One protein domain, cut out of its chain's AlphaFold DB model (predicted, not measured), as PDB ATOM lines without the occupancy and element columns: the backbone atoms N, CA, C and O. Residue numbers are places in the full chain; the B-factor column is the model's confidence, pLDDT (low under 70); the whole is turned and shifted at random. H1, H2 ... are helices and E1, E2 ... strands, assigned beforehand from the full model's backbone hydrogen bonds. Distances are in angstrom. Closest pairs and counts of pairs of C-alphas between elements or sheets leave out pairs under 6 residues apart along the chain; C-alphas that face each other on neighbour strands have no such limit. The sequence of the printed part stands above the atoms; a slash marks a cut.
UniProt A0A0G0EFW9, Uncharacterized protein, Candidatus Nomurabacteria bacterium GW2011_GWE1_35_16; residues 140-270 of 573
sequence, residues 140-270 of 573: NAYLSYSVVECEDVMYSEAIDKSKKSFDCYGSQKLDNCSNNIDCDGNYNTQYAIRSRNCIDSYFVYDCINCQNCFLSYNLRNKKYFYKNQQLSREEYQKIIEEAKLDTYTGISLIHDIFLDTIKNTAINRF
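This is residues 140 to 270 of the 573 residues of an uncharacterized protein of Candidatus Nomurabacteria bacterium GW2011_GWE1_35_16 (UniProt A0A0G0EFW9). The chain winds in stacked, roughly square turns, a well-formed solenoid with short strands on its sides; E1 and E2 lie toward one end of the stack, E8 and E9 toward the other. H1 over E8 and E9 and H2 along E7 cover part of its outside near the E9 end, and E10 follows H2. The 131 printed residues hold ten named strands and two named helices, in the order E1 to E9, H1, H2, E10. The class is mixed, helices and strands, with parallel sheets E6 E7 E8 E9, E1 E3 E5 and E2 E4. The whole is compact, with a radius of gyration of the C-alphas of 14.2 A and spans of 38, 35 and 25 A.

The largest sheet runs E6 (residues 190 to 193), E7 (202 to 205), E8 (211 to 217), E9 (223 to 226), parallel and twisted, its C-alphas up to 4.2 A off the best plane. N 193 and O 204 of E6 and E7 are 2.9 A apart, within hydrogen-bond range. Pairing is staggered: E8 pairs with E7 over residues 214 to 217, N 202 to O 213 being 2.9 A, and with E9 over 211 to 214, N 214 to O 225 being 2.8 A. H2 (248 to 264) is on this sheet, over E7, at a height over the sheet of 9.6 A; on the local plane it runs along the strands, 14 degrees from E7, and its closest C-alphas to E7 are those of Phe 203 and Phe 258, 6.4 A. H1 (233 to 242) is on the same face at a height of 9.4 A, over E9 and only just over E8, with 3 of its C-alphas on E8; on the local plane it runs slantwise, 40 degrees from E9, the closest C-alphas being those of Tyr 224 and Tyr 236, 6.0 A. These make two layers, helices on one face of a sheet; H1 and H2 are apart. In both helices every O i to N i+4 pair is within hydrogen-bond range. In the sheet E1 (140 to 142), E3 (151 to 154), E5 (163 to 166), N 142 to O 153 is 3.1 A and N 164 to O 151 is 2.9 A. E2 (145 to 148) and E4 (157 to 160) pair with N 158 to O 145 at 3.0 A. E10 (267 to 269) pairs with no named strand and meets H2 only through their link.

E1 begins at C-alpha 140, (186.146, 225.805, 187.436). E8 is 12.6 A long, H1 14.3 A. H2 runs 24.2 A from C-alpha 248 at (193.698, 217.536, 211.262); E10 ends at C-alpha 269, (210.007, 198.846, 191.683).

The C-alphas farthest apart are those of Ser 146 and Glu 234, 40.9 A. The printed part has no cut. The link from E5 to E6, residues 167 to 189, is long. No printed residue is under 70 in pLDDT; the mean of the printed part is 96.3.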
ATOM      1  N   ASN A 140     185.969 225.651 185.987       97.00
ATOM      2  CA  ASN A 140     186.146 225.805 187.436       97.00
ATOM      3  C   ASN A 140     187.533 225.323 187.935       97.00
ATOM      4  O   ASN A 140     187.641 224.690 188.985       97.00
ATOM      5  N   ALA A 141     188.603 225.579 187.171       97.12
ATOM      6  CA  ALA A 141     189.964 225.219 187.561       97.12
ATOM      7  C   ALA A 141     190.660 226.383 188.291       97.12
ATOM      8  O   ALA A 141     190.778 227.483 187.748       97.12
ATOM      9  N   TYR A 142     191.149 226.162 189.516       96.62
ATOM     10  CA  TYR A 142     191.667 227.237 190.378       96.62
ATOM     11  C   TYR A 142     193.051 226.932 190.956       96.62
ATOM     12  O   TYR A 142     193.230 225.930 191.646       96.62
ATOM     13  N   LEU A 143     194.023 227.820 190.695       96.00
ATOM     14  CA  LEU A 143     195.438 227.642 191.061       96.00
ATOM     15  C   LEU A 143     195.969 226.257 190.647       96.00
ATOM     16  O   LEU A 143     196.710 225.607 191.383       96.00
ATOM     17  N   SER A 144     195.554 225.834 189.449       95.94
ATOM     18  CA  SER A 144     195.901 224.559 188.828       95.94
ATOM     19  C   SER A 144     196.687 224.804 187.536       95.94
ATOM     20  O   SER A 144     196.352 225.697 186.750       95.94
ATOM     21  N   TYR A 145     197.750 224.029 187.321       93.56
ATOM     22  CA  TYR A 145     198.799 224.333 186.339       93.56
ATOM     23  C   TYR A 145     199.124 223.136 185.453       93.56
ATOM     24  O   TYR A 145     199.227 222.011 185.936       93.56
ATOM     25  N   SER A 146     199.357 223.361 184.158       91.00
ATOM     26  CA  SER A 146     199.605 222.260 183.215       91.00
ATOM     27  C   SER A 146     198.464 221.225 183.231       91.00
ATOM     28  O   SER A 146     198.728 220.040 183.442       91.00
ATOM     29  N   VAL A 147     197.219 221.699 183.061       91.62
ATOM     30  CA  VAL A 147     195.979 220.901 183.159       91.62
ATOM     31  C   VAL A 147     195.123 220.962 181.890       91.62
ATOM     32  O   VAL A 147     194.896 222.044 181.331       91.62
ATOM     33  N   VAL A 148     194.632 219.807 181.442       91.38
ATOM     34  CA  VAL A 148     193.855 219.642 180.200       91.38
ATOM     35  C   VAL A 148     192.541 218.900 180.463       91.38
ATOM     36  O   VAL A 148     192.533 217.902 181.181       91.38
ATOM     37  N   GLU A 149     191.435 219.342 179.854       94.88
ATOM     38  CA  GLU A 149     190.130 218.649 179.892       94.88
ATOM     39  C   GLU A 149     189.585 218.387 181.320       94.88
ATOM     40  O   GLU A 149     189.006 217.331 181.584       94.88
ATOM     41  N   CYS A 150     189.782 219.314 182.267       97.00
ATOM     42  CA  CYS A 150     189.360 219.158 183.665       97.00
ATOM     43  C   CYS A 150     188.144 220.014 184.076       97.00
ATOM     44  O   CYS A 150     187.933 221.127 183.591       97.00
ATOM     45  N   GLU A 151     187.372 219.510 185.046       97.81
ATOM     46  CA  GLU A 151     186.189 220.177 185.619       97.81
ATOM     47  C   GLU A 151     186.212 220.151 187.159       97.81
ATOM     48  O   GLU A 151     186.318 219.088 187.757       97.81
ATOM     49  N   ASP A 152     186.075 221.299 187.826       97.56
ATOM     50  CA  ASP A 152     186.109 221.406 189.299       97.56
ATOM     51  C   ASP A 152     187.449 220.889 189.895       97.56
ATOM     52  O   ASP A 152     187.474 219.977 190.727       97.56
ATOM     53  N   VAL A 153     188.591 221.423 189.430       97.94
ATOM     54  CA  VAL A 153     189.944 220.971 189.837       97.94
ATOM     55  C   VAL A 153     190.786 222.100 190.434       97.94
ATOM     56  O   VAL A 153     191.128 223.076 189.757       97.94
ATOM     57  N   MET A 154     191.195 221.947 191.695       97.38
ATOM     58  CA  MET A 154     191.863 223.006 192.464       97.38
ATOM     59  C   MET A 154     193.248 222.587 192.982       97.38
ATOM     60  O   MET A 154     193.472 221.424 193.326       97.38
ATOM     61  N   TYR A 155     194.179 223.543 193.055       96.75
ATOM     62  CA  TYR A 155     195.519 223.394 193.657       96.75
ATOM     63  C   TYR A 155     196.364 222.236 193.093       96.75
ATOM     64  O   TYR A 155     197.172 221.625 193.802       96.75
ATOM     65  N   SER A 156     196.144 221.904 191.822       96.69
ATOM     66  CA  SER A 156     196.613 220.664 191.202       96.69
ATOM     67  C   SER A 156     197.526 220.936 190.002       96.69
ATOM     68  O   SER A 156     197.278 221.857 189.227       96.69
ATOM     69  N   GLU A 157     198.585 220.148 189.811       93.88
ATOM     70  CA  GLU A 157     199.534 220.346 188.701       93.88
ATOM     71  C   GLU A 157     199.784 219.061 187.924       93.88
ATOM     72  O   GLU A 157     199.865 217.989 188.517       93.88
ATOM     73  N   ALA A 158     199.961 219.171 186.603       90.75
ATOM     74  CA  ALA A 158     200.195 218.025 185.727       90.75
ATOM     75  C   ALA A 158     199.022 217.025 185.757       90.75
ATOM     76  O   ALA A 158     199.239 215.829 185.943       90.75
ATOM     77  N   ILE A 159     197.793 217.536 185.629       91.31
ATOM     78  CA  ILE A 159     196.550 216.785 185.849       91.31
ATOM     79  C   ILE A 159     195.631 216.903 184.637       91.31
ATOM     80  O   ILE A 159     195.228 218.006 184.282       91.31
ATOM     81  N   ASP A 160     195.274 215.763 184.046       91.12
ATOM     82  CA  ASP A 160     194.534 215.717 182.782       91.12
ATOM     83  C   ASP A 160     193.251 214.865 182.886       91.12
ATOM     84  O   ASP A 160     193.185 213.882 183.640       91.12
ATOM     85  N   LYS A 161     192.205 215.244 182.136       95.25
ATOM     86  CA  LYS A 161     190.901 214.550 182.017       95.25
ATOM     87  C   LYS A 161     190.253 214.194 183.362       95.25
ATOM     88  O   LYS A 161     189.667 213.122 183.518       95.25
ATOM     89  N   SER A 162     190.424 215.059 184.357       97.69
ATOM     90  CA  SER A 162     190.079 214.804 185.759       97.69
ATOM     91  C   SER A 162     189.005 215.764 186.258       97.69
ATOM     92  O   SER A 162     188.884 216.884 185.766       97.69
ATOM     93  N   LYS A 163     188.225 215.352 187.258       97.81
ATOM     94  CA  LYS A 163     187.161 216.191 187.813       97.81
ATOM     95  C   LYS A 163     187.017 216.094 189.324       97.81
ATOM     96  O   LYS A 163     187.386 215.080 189.925       97.81
ATOM     97  N   LYS A 164     186.467 217.144 189.939       97.44
ATOM     98  CA  LYS A 164     186.163 217.221 191.384       97.44
ATOM     99  C   LYS A 164     187.345 216.771 192.241       97.44
ATOM    100  O   LYS A 164     187.193 215.904 193.099       97.44
ATOM    101  N   SER A 165     188.536 217.265 191.912       97.94
ATOM    102  CA  SER A 165     189.794 216.746 192.456       97.94
ATOM    103  C   SER A 165     190.726 217.865 192.913       97.94
ATOM    104  O   SER A 165     190.876 218.884 192.240       97.94
ATOM    105  N   PHE A 166     191.329 217.672 194.081       97.31
ATOM    106  CA  PHE A 166     191.999 218.722 194.847       97.31
ATOM    107  C   PHE A 166     193.417 218.308 195.216       97.31
ATOM    108  O   PHE A 166     193.645 217.172 195.618       97.31
ATOM    109  N   ASP A 167     194.370 219.238 195.174       97.19
ATOM    110  CA  ASP A 167     195.723 218.978 195.675       97.19
ATOM    111  C   ASP A 167     196.418 217.765 195.001       97.19
ATOM    112  O   ASP A 167     197.172 217.037 195.638       97.19
ATOM    113  N   CYS A 168     196.186 217.510 193.712       97.62
ATOM    114  CA  CYS A 168     196.763 216.357 193.009       97.62
ATOM    115  C   CYS A 168     197.991 216.735 192.155       97.62
ATOM    116  O   CYS A 168     198.142 217.882 191.724       97.62
ATOM    117  N   TYR A 169     198.872 215.767 191.893       95.50
ATOM    118  CA  TYR A 169     200.064 215.923 191.057       95.50
ATOM    119  C   TYR A 169     200.227 214.766 190.060       95.50
ATOM    120  O   TYR A 169     200.004 213.608 190.415       95.50
ATOM    121  N   GLY A 170     200.634 215.064 188.822       91.56
ATOM    122  CA  GLY A 170     201.144 214.060 187.869       91.56
ATOM    123  C   GLY A 170     200.168 212.930 187.521       91.56
ATOM    124  O   GLY A 170     200.599 211.829 187.194       91.56
ATOM    125  N   SER A 171     198.862 213.163 187.656       93.31
ATOM    126  CA  SER A 171     197.832 212.118 187.608       93.31
ATOM    127  C   SER A 171     196.804 212.377 186.504       93.31
ATOM    128  O   SER A 171     196.675 213.491 186.003       93.31
ATOM    129  N   GLN A 172     196.017 211.375 186.124       93.06
ATOM    130  CA  GLN A 172     194.977 211.554 185.104       93.06
ATOM    131  C   GLN A 172     193.716 210.738 185.395       93.06
ATOM    132  O   GLN A 172     193.753 209.738 186.119       93.06
ATOM    133  N   LYS A 173     192.595 211.145 184.786       96.62
ATOM    134  CA  LYS A 173     191.284 210.481 184.918       96.62
ATOM    135  C   LYS A 173     190.827 210.332 186.378       96.62
ATOM    136  O   LYS A 173     190.214 209.328 186.734       96.62
ATOM    137  N   LEU A 174     191.161 211.301 187.230       98.31
ATOM    138  CA  LEU A 174     190.722 211.315 188.622       98.31
ATOM    139  C   LEU A 174     189.278 211.806 188.727       98.31
ATOM    140  O   LEU A 174     188.868 212.723 188.014       98.31
ATOM    141  N   ASP A 175     188.521 211.238 189.657       98.31
ATOM    142  CA  ASP A 175     187.174 211.685 190.006       98.31
ATOM    143  C   ASP A 175     187.039 211.696 191.535       98.31
ATOM    144  O   ASP A 175     187.340 210.693 192.183       98.31
ATOM    145  N   ASN A 176     186.595 212.806 192.135       98.00
ATOM    146  CA  ASN A 176     186.350 212.909 193.584       98.00
ATOM    147  C   ASN A 176     187.595 212.680 194.491       98.00
ATOM    148  O   ASN A 176     187.450 212.281 195.650       98.00
ATOM    149  N   CYS A 177     188.813 212.903 193.986       98.50
ATOM    150  CA  CYS A 177     190.069 212.553 194.666       98.50
ATOM    151  C   CYS A 177     190.775 213.743 195.340       98.50
ATOM    152  O   CYS A 177     190.609 214.888 194.923       98.50
ATOM    153  N   SER A 178     191.650 213.478 196.314       97.62
ATOM    154  CA  SER A 178     192.582 214.493 196.819       97.62
ATOM    155  C   SER A 178     193.941 213.941 197.227       97.62
ATOM    156  O   SER A 178     194.049 212.785 197.627       97.62
ATOM    157  N   ASN A 179     194.981 214.776 197.146       97.38
ATOM    158  CA  ASN A 179     196.361 214.407 197.492       97.38
ATOM    159  C   ASN A 179     196.886 213.179 196.718       97.38
ATOM    160  O   ASN A 179     197.686 212.407 197.243       97.38
ATOM    161  N   ASN A 180     196.447 213.000 195.465       98.25
ATOM    162  CA  ASN A 180     196.925 211.913 194.610       98.25
ATOM    163  C   ASN A 180     198.188 212.318 193.835       98.25
ATOM    164  O   ASN A 180     198.243 213.418 193.285       98.25
ATOM    165  N   ILE A 181     199.174 211.424 193.767       96.44
ATOM    166  CA  ILE A 181     200.478 211.631 193.117       96.44
ATOM    167  C   ILE A 181     200.748 210.462 192.161       96.44
ATOM    168  O   ILE A 181     200.661 209.303 192.570       96.44
ATOM    169  N   ASP A 182     201.075 210.750 190.901       93.56
ATOM    170  CA  ASP A 182     201.409 209.764 189.856       93.56
ATOM    171  C   ASP A 182     200.337 208.653 189.677       93.56
ATOM    172  O   ASP A 182     200.642 207.465 189.555       93.56
ATOM    173  N   CYS A 183     199.054 209.027 189.720       95.38
ATOM    174  CA  CYS A 183     197.899 208.120 189.712       95.38
ATOM    175  C   CYS A 183     197.114 208.122 188.380       95.38
ATOM    176  O   CYS A 183     197.078 209.114 187.656       95.38
ATOM    177  N   ASP A 184     196.399 207.034 188.075       95.19
ATOM    178  CA  ASP A 184     195.549 206.911 186.871       95.19
ATOM    179  C   ASP A 184     194.201 206.263 187.215       95.19
ATOM    180  O   ASP A 184     194.164 205.182 187.801       95.19
ATOM    181  N   GLY A 185     193.090 206.909 186.852       97.56
ATOM    182  CA  GLY A 185     191.753 206.300 186.913       97.56
ATOM    183  C   GLY A 185     191.175 206.080 188.317       97.56
ATOM    184  O   GLY A 185     190.276 205.256 188.476       97.56
ATOM    185  N   ASN A 186     191.682 206.765 189.349       98.62
ATOM    186  CA  ASN A 186     191.158 206.610 190.710       98.62
ATOM    187  C   ASN A 186     189.834 207.374 190.908       98.62
ATOM    188  O   ASN A 186     189.685 208.517 190.468       98.62
ATOM    189  N   TYR A 187     188.907 206.757 191.642       98.62
ATOM    190  CA  TYR A 187     187.613 207.317 192.033       98.62
ATOM    191  C   TYR A 187     187.518 207.447 193.557       98.62
ATOM    192  O   TYR A 187     187.842 206.506 194.285       98.62
ATOM    193  N   ASN A 188     187.060 208.602 194.042       98.25
ATOM    194  CA  ASN A 188     186.806 208.892 195.459       98.25
ATOM    195  C   ASN A 188     187.964 208.484 196.402       98.25
ATOM    196  O   ASN A 188     187.746 208.085 197.543       98.25
ATOM    197  N   THR A 189     189.203 208.558 195.913       98.56
ATOM    198  CA  THR A 189     190.399 208.058 196.604       98.56
ATOM    199  C   THR A 189     191.225 209.229 197.126       98.56
ATOM    200  O   THR A 189     191.480 210.177 196.380       98.56
ATOM    201  N   GLN A 190     191.636 209.171 198.394       98.00
ATOM    202  CA  GLN A 190     192.360 210.249 199.075       98.00
ATOM    203  C   GLN A 190     193.767 209.783 199.486       98.00
ATOM    204  O   GLN A 190     193.923 208.670 199.991       98.00
ATOM    205  N   TYR A 191     194.786 210.630 199.324       97.75
ATOM    206  CA  TYR A 191     196.187 210.324 199.660       97.75
ATOM    207  C   TYR A 191     196.711 209.057 198.956       97.75
ATOM    208  O   TYR A 191     197.232 208.140 199.594       97.75
ATOM    209  N   ALA A 192     196.555 208.968 197.633       98.25
ATOM    210  CA  ALA A 192     197.136 207.877 196.851       98.25
ATOM    211  C   ALA A 192     198.458 208.269 196.182       98.25
ATOM    212  O   ALA A 192     198.584 209.342 195.601       98.25
ATOM    213  N   ILE A 193     199.432 207.367 196.183       97.00
ATOM    214  CA  ILE A 193     200.705 207.552 195.476       97.00
ATOM    215  C   ILE A 193     200.910 206.351 194.553       97.00
ATOM    216  O   ILE A 193     200.741 205.209 194.984       97.00
ATOM    217  N   ARG A 194     201.230 206.595 193.273       94.62
ATOM    218  CA  ARG A 194     201.510 205.576 192.232       94.62
ATOM    219  C   ARG A 194     200.414 204.515 192.055       94.62
ATOM    220  O   ARG A 194     200.660 203.427 191.539       94.62
ATOM    221  N   SER A 195     199.196 204.820 192.496       96.88
ATOM    222  CA  SER A 195     198.084 203.872 192.550       96.88
ATOM    223  C   SER A 195     197.100 204.104 191.408       96.88
ATOM    224  O   SER A 195     196.834 205.246 191.024       96.88
ATOM    225  N   ARG A 196     196.554 203.021 190.847       97.06
ATOM    226  CA  ARG A 196     195.748 203.050 189.619       97.06
ATOM    227  C   ARG A 196     194.438 202.287 189.761       97.06
ATOM    228  O   ARG A 196     194.417 201.190 190.320       97.06
ATOM    229  N   ASN A 197     193.361 202.827 189.196       98.25
ATOM    230  CA  ASN A 197     192.006 202.270 189.265       98.25
ATOM    231  C   ASN A 197     191.575 201.921 190.706       98.25
ATOM    232  O   ASN A 197     190.948 200.889 190.945       98.25
ATOM    233  N   CYS A 198     191.976 202.741 191.679       98.69
ATOM    234  CA  CYS A 198     191.573 202.597 193.074       98.69
ATOM    235  C   CYS A 198     190.247 203.320 193.339       98.69
ATOM    236  O   CYS A 198     189.989 204.386 192.781       98.69
ATOM    237  N   ILE A 199     189.395 202.715 194.167       98.69
ATOM    238  CA  ILE A 199     188.024 203.163 194.438       98.69
ATOM    239  C   ILE A 199     187.819 203.265 195.956       98.69
ATOM    240  O   ILE A 199     188.186 202.342 196.685       98.69
ATOM    241  N   ASP A 200     187.228 204.363 196.437       98.25
ATOM    242  CA  ASP A 200     186.812 204.547 197.845       98.25
ATOM    243  C   ASP A 200     187.930 204.220 198.868       98.25
ATOM    244  O   ASP A 200     187.710 203.562 199.886       98.25
ATOM    245  N   SER A 201     189.171 204.603 198.553       98.50
ATOM    246  CA  SER A 201     190.377 204.194 199.289       98.50
ATOM    247  C   SER A 201     191.133 205.385 199.886       98.50
ATOM    248  O   SER A 201     191.043 206.506 199.387       98.50
ATOM    249  N   TYR A 202     191.901 205.139 200.946       98.25
ATOM    250  CA  TYR A 202     192.601 206.167 201.722       98.25
ATOM    251  C   TYR A 202     194.046 205.738 201.997       98.25
ATOM    252  O   TYR A 202     194.267 204.613 202.438       98.25
ATOM    253  N   PHE A 203     195.034 206.613 201.798       98.19
ATOM    254  CA  PHE A 203     196.447 206.317 202.102       98.19
ATOM    255  C   PHE A 203     196.920 205.003 201.450       98.19
ATOM    256  O   PHE A 203     197.219 204.014 202.128       98.19
ATOM    257  N   VAL A 204     196.923 204.977 200.111       98.56
ATOM    258  CA  VAL A 204     197.309 203.796 199.320       98.56
ATOM    259  C   VAL A 204     198.558 204.045 198.478       98.56
ATOM    260  O   VAL A 204     198.647 205.034 197.749       98.56
ATOM    261  N   TYR A 205     199.534 203.138 198.575       97.94
ATOM    262  CA  TYR A 205     200.819 203.244 197.880       97.94
ATOM    263  C   TYR A 205     200.991 202.127 196.853       97.94
ATOM    264  O   TYR A 205     200.961 200.957 197.219       97.94
ATOM    265  N   ASP A 206     201.212 202.470 195.582       96.25
ATOM    266  CA  ASP A 206     201.397 201.492 194.505       96.25
ATOM    267  C   ASP A 206     200.326 200.380 194.555       96.25
ATOM    268  O   ASP A 206     200.628 199.191 194.592       96.25
ATOM    269  N   CYS A 207     199.047 200.751 194.631       97.62
ATOM    270  CA  CYS A 207     197.914 199.823 194.607       97.62
ATOM    271  C   CYS A 207     197.242 199.843 193.226       97.62
ATOM    272  O   CYS A 207     197.066 200.905 192.633       97.62
ATOM    273  N   ILE A 208     196.850 198.681 192.693       97.31
ATOM    274  CA  ILE A 208     196.198 198.578 191.376       97.31
ATOM    275  C   ILE A 208     194.876 197.818 191.496       97.31
ATOM    276  O   ILE A 208     194.841 196.709 192.039       97.31
ATOM    277  N   ASN A 209     193.805 198.402 190.949       98.06
ATOM    278  CA  ASN A 209     192.452 197.833 190.924       98.06
ATOM    279  C   ASN A 209     191.961 197.431 192.331       98.06
ATOM    280  O   ASN A 209     191.516 196.305 192.560       98.06
ATOM    281  N   CYS A 210     192.134 198.330 193.299       98.44
ATOM    282  CA  CYS A 210     191.803 198.095 194.703       98.44
ATOM    283  C   CYS A 210     190.582 198.917 195.136       98.44
ATOM    284  O   CYS A 210     190.377 200.026 194.650       98.44
ATOM    285  N   GLN A 211     189.755 198.387 196.039       98.56
ATOM    286  CA  GLN A 211     188.536 199.067 196.491       98.56
ATOM    287  C   GLN A 211     188.372 198.987 198.007       98.56
ATOM    288  O   GLN A 211     188.453 197.893 198.558       98.56
ATOM    289  N   ASN A 212     188.039 200.095 198.676       98.50
ATOM    290  CA  ASN A 212     187.954 200.137 200.140       98.50
ATOM    291  C   ASN A 212     189.261 199.617 200.772       98.50
ATOM    292  O   ASN A 212     189.266 198.619 201.492       98.50
ATOM    293  N   CYS A 213     190.390 200.234 200.423       98.44
ATOM    294  CA  CYS A 213     191.688 199.938 201.024       98.44
ATOM    295  C   CYS A 213     192.179 201.144 201.830       98.44
ATOM    296  O   CYS A 213     192.063 202.283 201.377       98.44
ATOM    297  N   PHE A 214     192.756 200.886 203.004       98.44
ATOM    298  CA  PHE A 214     193.238 201.907 203.932       98.44
ATOM    299  C   PHE A 214     194.646 201.579 204.446       98.44
ATOM    300  O   PHE A 214     194.911 200.429 204.809       98.44
ATOM    301  N   LEU A 215     195.559 202.561 204.464       97.75
ATOM    302  CA  LEU A 215     196.959 202.389 204.899       97.75
ATOM    303  C   LEU A 215     197.599 201.125 204.295       97.75
ATOM    304  O   LEU A 215     198.131 200.280 205.010       97.75
ATOM    305  N   SER A 216     197.448 200.939 202.983       97.88
ATOM    306  CA  SER A 216     197.800 199.685 202.304       97.88
ATOM    307  C   SER A 216     198.654 199.929 201.064       97.88
ATOM    308  O   SER A 216     198.457 200.901 200.335       97.88
ATOM    309  N   TYR A 217     199.605 199.035 200.821       97.56
ATOM    310  CA  TYR A 217     200.682 199.208 199.852       97.56
ATOM    311  C   TYR A 217     200.878 197.968 198.970       97.56
ATOM    312  O   TYR A 217     200.622 196.846 199.401       97.56
ATOM    313  N   ASN A 218     201.334 198.164 197.731       97.25
ATOM    314  CA  ASN A 218     201.630 197.104 196.757       97.25
ATOM    315  C   ASN A 218     200.462 196.125 196.464       97.25
ATOM    316  O   ASN A 218     200.681 195.032 195.951       97.25
ATOM    317  N   LEU A 219     199.199 196.470 196.748       97.12
ATOM    318  CA  LEU A 219     198.083 195.532 196.565       97.12
ATOM    319  C   LEU A 219     197.614 195.440 195.102       97.12
ATOM    320  O   LEU A 219     197.603 196.424 194.357       97.12
ATOM    321  N   ARG A 220     197.175 194.246 194.687       97.19
ATOM    322  CA  ARG A 220     196.616 193.960 193.354       97.19
ATOM    323  C   ARG A 220     195.245 193.299 193.475       97.19
ATOM    324  O   ARG A 220     195.128 192.236 194.088       97.19
ATOM    325  N   ASN A 221     194.221 193.890 192.859       97.31
ATOM    326  CA  ASN A 221     192.867 193.318 192.773       97.31
ATOM    327  C   ASN A 221     192.229 192.995 194.148       97.31
ATOM    328  O   ASN A 221     191.542 191.982 194.295       97.31
ATOM    329  N   LYS A 222     192.499 193.810 195.177       97.69
ATOM    330  CA  LYS A 222     192.077 193.565 196.572       97.69
ATOM    331  C   LYS A 222     190.931 194.475 197.012       97.69
ATOM    332  O   LYS A 222     190.763 195.569 196.475       97.69
ATOM    333  N   LYS A 223     190.145 194.026 198.000       98.19
ATOM    334  CA  LYS A 223     189.044 194.812 198.577       98.19
ATOM    335  C   LYS A 223     188.950 194.662 200.089       98.19
ATOM    336  O   LYS A 223     189.133 193.547 200.563       98.19
ATOM    337  N   TYR A 224     188.602 195.728 200.810       98.19
ATOM    338  CA  TYR A 224     188.490 195.736 202.281       98.19
ATOM    339  C   TYR A 224     189.804 195.342 202.966       98.19
ATOM    340  O   TYR A 224     189.861 194.385 203.736       98.19
ATOM    341  N   PHE A 225     190.880 196.061 202.638       98.25
ATOM    342  CA  PHE A 225     192.192 195.866 203.260       98.25
ATOM    343  C   PHE A 225     192.550 197.028 204.183       98.25
ATOM    344  O   PHE A 225     192.363 198.192 203.830       98.25
ATOM    345  N   TYR A 226     193.129 196.704 205.334       98.00
ATOM    346  CA  TYR A 226     193.745 197.661 206.247       98.00
ATOM    347  C   TYR A 226     195.140 197.166 206.622       98.00
ATOM    348  O   TYR A 226     195.275 196.016 207.036       98.00
ATOM    349  N   LYS A 227     196.181 197.998 206.466       96.75
ATOM    350  CA  LYS A 227     197.581 197.612 206.755       96.75
ATOM    351  C   LYS A 227     197.974 196.273 206.117       96.75
ATOM    352  O   LYS A 227     198.536 195.395 206.765       96.75
ATOM    353  N   ASN A 228     197.614 196.106 204.844       96.69
ATOM    354  CA  ASN A 228     197.812 194.885 204.053       96.69
ATOM    355  C   ASN A 228     197.127 193.605 204.591       96.69
ATOM    356  O   ASN A 228     197.383 192.518 204.075       96.69
ATOM    357  N   GLN A 229     196.187 193.716 205.534       97.12
ATOM    358  CA  GLN A 229     195.367 192.604 206.027       97.12
ATOM    359  C   GLN A 229     193.935 192.680 205.479       97.12
ATOM    360  O   GLN A 229     193.322 193.746 205.474       97.12
ATOM    361  N   GLN A 230     193.403 191.541 205.022       97.62
ATOM    362  CA  GLN A 230     192.010 191.394 204.585       97.62
ATOM    363  C   GLN A 230     191.071 191.467 205.793       97.62
ATOM    364  O   GLN A 230     191.251 190.722 206.753       97.62
ATOM    365  N   LEU A 231     190.032 192.293 205.696       97.62
ATOM    366  CA  LEU A 231     188.960 192.413 206.683       97.62
ATOM    367  C   LEU A 231     187.596 192.062 206.080       97.62
ATOM    368  O   LEU A 231     187.441 192.011 204.854       97.62
ATOM    369  N   SER A 232     186.594 191.866 206.938       97.69
ATOM    370  CA  SER A 232     185.192 192.005 206.535       97.69
ATOM    371  C   SER A 232     184.845 193.468 206.224       97.69
ATOM    372  O   SER A 232     185.583 194.405 206.549       97.69
ATOM    373  N   ARG A 233     183.689 193.683 205.589       97.19
ATOM    374  CA  ARG A 233     183.196 195.028 205.266       97.19
ATOM    375  C   ARG A 233     182.867 195.819 206.533       97.19
ATOM    376  O   ARG A 233     183.121 197.019 206.595       97.19
ATOM    377  N   GLU A 234     182.298 195.139 207.517       97.12
ATOM    378  CA  GLU A 234     181.837 195.687 208.788       97.12
ATOM    379  C   GLU A 234     183.028 196.128 209.654       97.12
ATOM    380  O   GLU A 234     183.022 197.228 210.204       97.12
ATOM    381  N   GLU A 235     184.090 195.316 209.710       97.31
ATOM    382  CA  GLU A 235     185.352 195.675 210.371       97.31
ATOM    383  C   GLU A 235     186.047 196.850 209.675       97.31
ATOM    384  O   GLU A 235     186.497 197.777 210.347       97.31
ATOM    385  N   TYR A 236     186.104 196.852 208.336       97.38
ATOM    386  CA  TYR A 236     186.696 197.958 207.581       97.38
ATOM    387  C   TYR A 236     185.971 199.285 207.850       97.38
ATOM    388  O   TYR A 236     186.619 200.288 208.146       97.38
ATOM    389  N   GLN A 237     184.634 199.288 207.799       95.56
ATOM    390  CA  GLN A 237     183.825 200.480 208.070       95.56
ATOM    391  C   GLN A 237     184.098 201.036 209.475       95.56
ATOM    392  O   GLN A 237     184.339 202.232 209.628       95.56
ATOM    393  N   LYS A 238     184.145 200.156 210.482       96.31
ATOM    394  CA  LYS A 238     184.464 200.534 211.861       96.31
ATOM    395  C   LYS A 238     185.850 201.186 211.983       96.31
ATOM    396  O   LYS A 238     185.987 202.187 212.677       96.31
ATOM    397  N   ILE A 239     186.868 200.663 211.294       96.19
ATOM    398  CA  ILE A 239     188.223 201.244 211.323       96.19
ATOM    399  C   ILE A 239     188.260 202.636 210.682       96.19
ATOM    400  O   ILE A 239     188.964 203.510 211.185       96.19
ATOM    401  N   ILE A 240     187.505 202.870 209.604       93.81
ATOM    402  CA  ILE A 240     187.403 204.200 208.980       93.81
ATOM    403  C   ILE A 240     186.739 205.212 209.928       93.81
ATOM    404  O   ILE A 240     187.204 206.346 210.028       93.81
ATOM    405  N   GLU A 241     185.706 204.802 210.666       90.75
ATOM    406  CA  GLU A 241     185.054 205.637 211.687       90.75
ATOM    407  C   GLU A 241     185.986 205.927 212.880       90.75
ATOM    408  O   GLU A 241     186.057 207.061 213.358       90.75
ATOM    409  N   GLU A 242     186.764 204.939 213.330       93.19
ATOM    410  CA  GLU A 242     187.750 205.096 214.411       93.19
ATOM    411  C   GLU A 242     188.981 205.934 214.004       93.19
ATOM    412  O   GLU A 242     189.648 206.503 214.873       93.19
ATOM    413  N   ALA A 243     189.275 206.060 212.704       91.25
ATOM    414  CA  ALA A 243     190.443 206.771 212.178       91.25
ATOM    415  C   ALA A 243     190.361 208.311 212.255       91.25
ATOM    416  O   ALA A 243     191.387 208.969 212.086       91.25
ATOM    417  N   LYS A 244     189.177 208.892 212.511       92.75
ATOM    418  CA  LYS A 244     188.958 210.353 212.645       92.75
ATOM    419  C   LYS A 244     189.535 211.182 211.488       92.75
ATOM    420  O   LYS A 244     190.214 212.191 211.695       92.75
ATOM    421  N   LEU A 245     189.274 210.743 210.256       93.44
ATOM    422  CA  LEU A 245     189.770 211.389 209.033       93.44
ATOM    423  C   LEU A 245     189.224 212.817 208.816       93.44
ATOM    424  O   LEU A 245     189.769 213.546 207.993       93.44
ATOM    425  N   ASP A 246     188.211 213.227 209.584       93.81
ATOM    426  CA  ASP A 246     187.655 214.583 209.642       93.81
ATOM    427  C   ASP A 246     188.485 215.559 210.493       93.81
ATOM    428  O   ASP A 246     188.204 216.761 210.486       93.81
ATOM    429  N   THR A 247     189.493 215.057 211.216       95.88
ATOM    430  CA  THR A 247     190.367 215.841 212.100       95.88
ATOM    431  C   THR A 247     191.749 216.071 211.496       95.88
ATOM    432  O   THR A 247     192.323 215.175 210.869       95.88
ATOM    433  N   TYR A 248     192.328 217.258 211.705       95.38
ATOM    434  CA  TYR A 248     193.698 217.536 211.262       95.38
ATOM    435  C   TYR A 248     194.718 216.670 212.015       95.38
ATOM    436  O   TYR A 248     195.619 216.111 211.384       95.38
ATOM    437  N   THR A 249     194.554 216.490 213.329       94.88
ATOM    438  CA  THR A 249     195.414 215.593 214.120       94.88
ATOM    439  C   THR A 249     195.367 214.140 213.635       94.88
ATOM    440  O   THR A 249     196.426 213.526 213.475       94.88
ATOM    441  N   GLY A 250     194.179 213.600 213.334       95.19
ATOM    442  CA  GLY A 250     194.007 212.245 212.800       95.19
ATOM    443  C   GLY A 250     194.677 212.062 211.438       95.19
ATOM    444  O   GLY A 250     195.504 211.162 211.272       95.19
ATOM    445  N   ILE A 251     194.401 212.964 210.488       95.44
ATOM    446  CA  ILE A 251     195.036 212.960 209.160       95.44
ATOM    447  C   ILE A 251     196.561 213.056 209.262       95.44
ATOM    448  O   ILE A 251     197.248 212.292 208.587       95.44
ATOM    449  N   SER A 252     197.102 213.944 210.106       94.81
ATOM    450  CA  SER A 252     198.555 214.101 210.263       94.81
ATOM    451  C   SER A 252     199.207 212.813 210.771       94.81
ATOM    452  O   SER A 252     200.166 212.339 210.167       94.81
ATOM    453  N   LEU A 253     198.650 212.201 211.823       95.81
ATOM    454  CA  LEU A 253     199.169 210.957 212.399       95.81
ATOM    455  C   LEU A 253     199.159 209.803 211.384       95.81
ATOM    456  O   LEU A 253     200.118 209.040 211.280       95.81
ATOM    457  N   ILE A 254     198.069 209.670 210.631       97.12
ATOM    458  CA  ILE A 254     197.902 208.621 209.617       97.12
ATOM    459  C   ILE A 254     198.833 208.863 208.423       97.12
ATOM    460  O   ILE A 254     199.401 207.908 207.892       97.12
ATOM    461  N   HIS A 255     199.045 210.120 208.034       96.06
ATOM    462  CA  HIS A 255     199.986 210.488 206.981       96.06
ATOM    463  C   HIS A 255     201.436 210.172 207.370       96.06
ATOM    464  O   HIS A 255     202.159 209.594 206.561       96.06
ATOM    465  N   ASP A 256     201.846 210.445 208.612       96.00
ATOM    466  CA  ASP A 256     203.185 210.087 209.099       96.00
ATOM    467  C   ASP A 256     203.403 208.561 209.080       96.00
ATOM    468  O   ASP A 256     204.427 208.089 208.581       96.00
ATOM    469  N   ILE A 257     202.407 207.776 209.518       96.94
ATOM    470  CA  ILE A 257     202.420 206.301 209.425       96.94
ATOM    471  C   ILE A 257     202.505 205.835 207.962       96.94
ATOM    472  O   ILE A 257     203.219 204.879 207.654       96.94
ATOM    473  N   PHE A 258     201.791 206.490 207.045       97.31
ATOM    474  CA  PHE A 258     201.817 206.165 205.619       97.31
ATOM    475  C   PHE A 258     203.199 206.424 205.000       97.31
ATOM    476  O   PHE A 258     203.733 205.553 204.313       97.31
ATOM    477  N   LEU A 259     203.812 207.574 205.288       95.00
ATOM    478  CA  LEU A 259     205.152 207.914 204.804       95.00
ATOM    479  C   LEU A 259     206.239 207.001 205.392       95.00
ATOM    480  O   LEU A 259     207.175 206.640 204.678       95.00
ATOM    481  N   ASP A 260     206.120 206.603 206.661       95.56
ATOM    482  CA  ASP A 260     206.995 205.598 207.278       95.56
ATOM    483  C   ASP A 260     206.855 204.231 206.588       95.56
ATOM    484  O   ASP A 260     207.850 203.636 206.174       95.56
ATOM    485  N   THR A 261     205.614 203.796 206.342       94.81
ATOM    486  CA  THR A 261     205.311 202.544 205.627       94.81
ATOM    487  C   THR A 261     205.951 202.522 204.233       94.81
ATOM    488  O   THR A 261     206.544 201.515 203.849       94.81
ATOM    489  N   ILE A 262     205.896 203.629 203.482       94.00
ATOM    490  CA  ILE A 262     206.529 203.742 202.152       94.00
ATOM    491  C   ILE A 262     208.055 203.595 202.236       94.00
ATOM    492  O   ILE A 262     208.658 202.926 201.395       94.00
ATOM    493  N   LYS A 263     208.680 204.212 203.245       92.69
ATOM    494  CA  LYS A 263     210.139 204.222 203.426       92.69
ATOM    495  C   LYS A 263     210.696 202.893 203.919       92.69
ATOM    496  O   LYS A 263     211.779 202.506 203.492       92.69
ATOM    497  N   ASN A 264     209.983 202.228 204.824       93.31
ATOM    498  CA  ASN A 264     210.534 201.154 205.651       93.31
ATOM    499  C   ASN A 264     209.858 199.789 205.444       93.31
ATOM    500  O   ASN A 264     210.289 198.805 206.043       93.31
ATOM    501  N   THR A 265     208.789 199.695 204.644       94.38
ATOM    502  CA  THR A 265     208.025 198.439 204.491       94.38
ATOM    503  C   THR A 265     207.536 198.176 203.067       94.38
ATOM    504  O   THR A 265     207.544 197.026 202.629       94.38
ATOM    505  N   ALA A 266     207.114 199.204 202.330       94.94
ATOM    506  CA  ALA A 266     206.652 199.041 200.957       94.94
ATOM    507  C   ALA A 266     207.804 198.661 200.015       94.94
ATOM    508  O   ALA A 266     208.912 199.198 200.095       94.94
ATOM    509  N   ILE A 267     207.517 197.759 199.080       95.25
ATOM    510  CA  ILE A 267     208.463 197.311 198.061       95.25
ATOM    511  C   ILE A 267     208.356 198.256 196.865       95.25
ATOM    512  O   ILE A 267     207.291 198.441 196.278       95.25
ATOM    513  N   ASN A 268     209.473 198.847 196.466       94.44
ATOM    514  CA  ASN A 268     209.536 199.779 195.351       94.44
ATOM    515  C   ASN A 268     210.100 199.070 194.120       94.44
ATOM    516  O   ASN A 268     211.170 198.461 194.168       94.44
ATOM    517  N   ARG A 269     209.412 199.180 192.982       93.25
ATOM    518  CA  ARG A 269     210.007 198.846 191.683       93.25
ATOM    519  C   ARG A 269     211.132 199.841 191.395       93.25
ATOM    520  O   ARG A 269     210.925 201.040 191.565       93.25
ATOM    521  N   PHE A 270     212.277 199.360 190.910       93.50
ATOM    522  CA  PHE A 270     213.437 200.199 190.573       93.50
ATOM    523  C   PHE A 270     213.138 201.392 189.645       93.50
ATOM    524  O   PHE A 270     213.772 202.434 189.774       93.50
TER     525      PHE A 270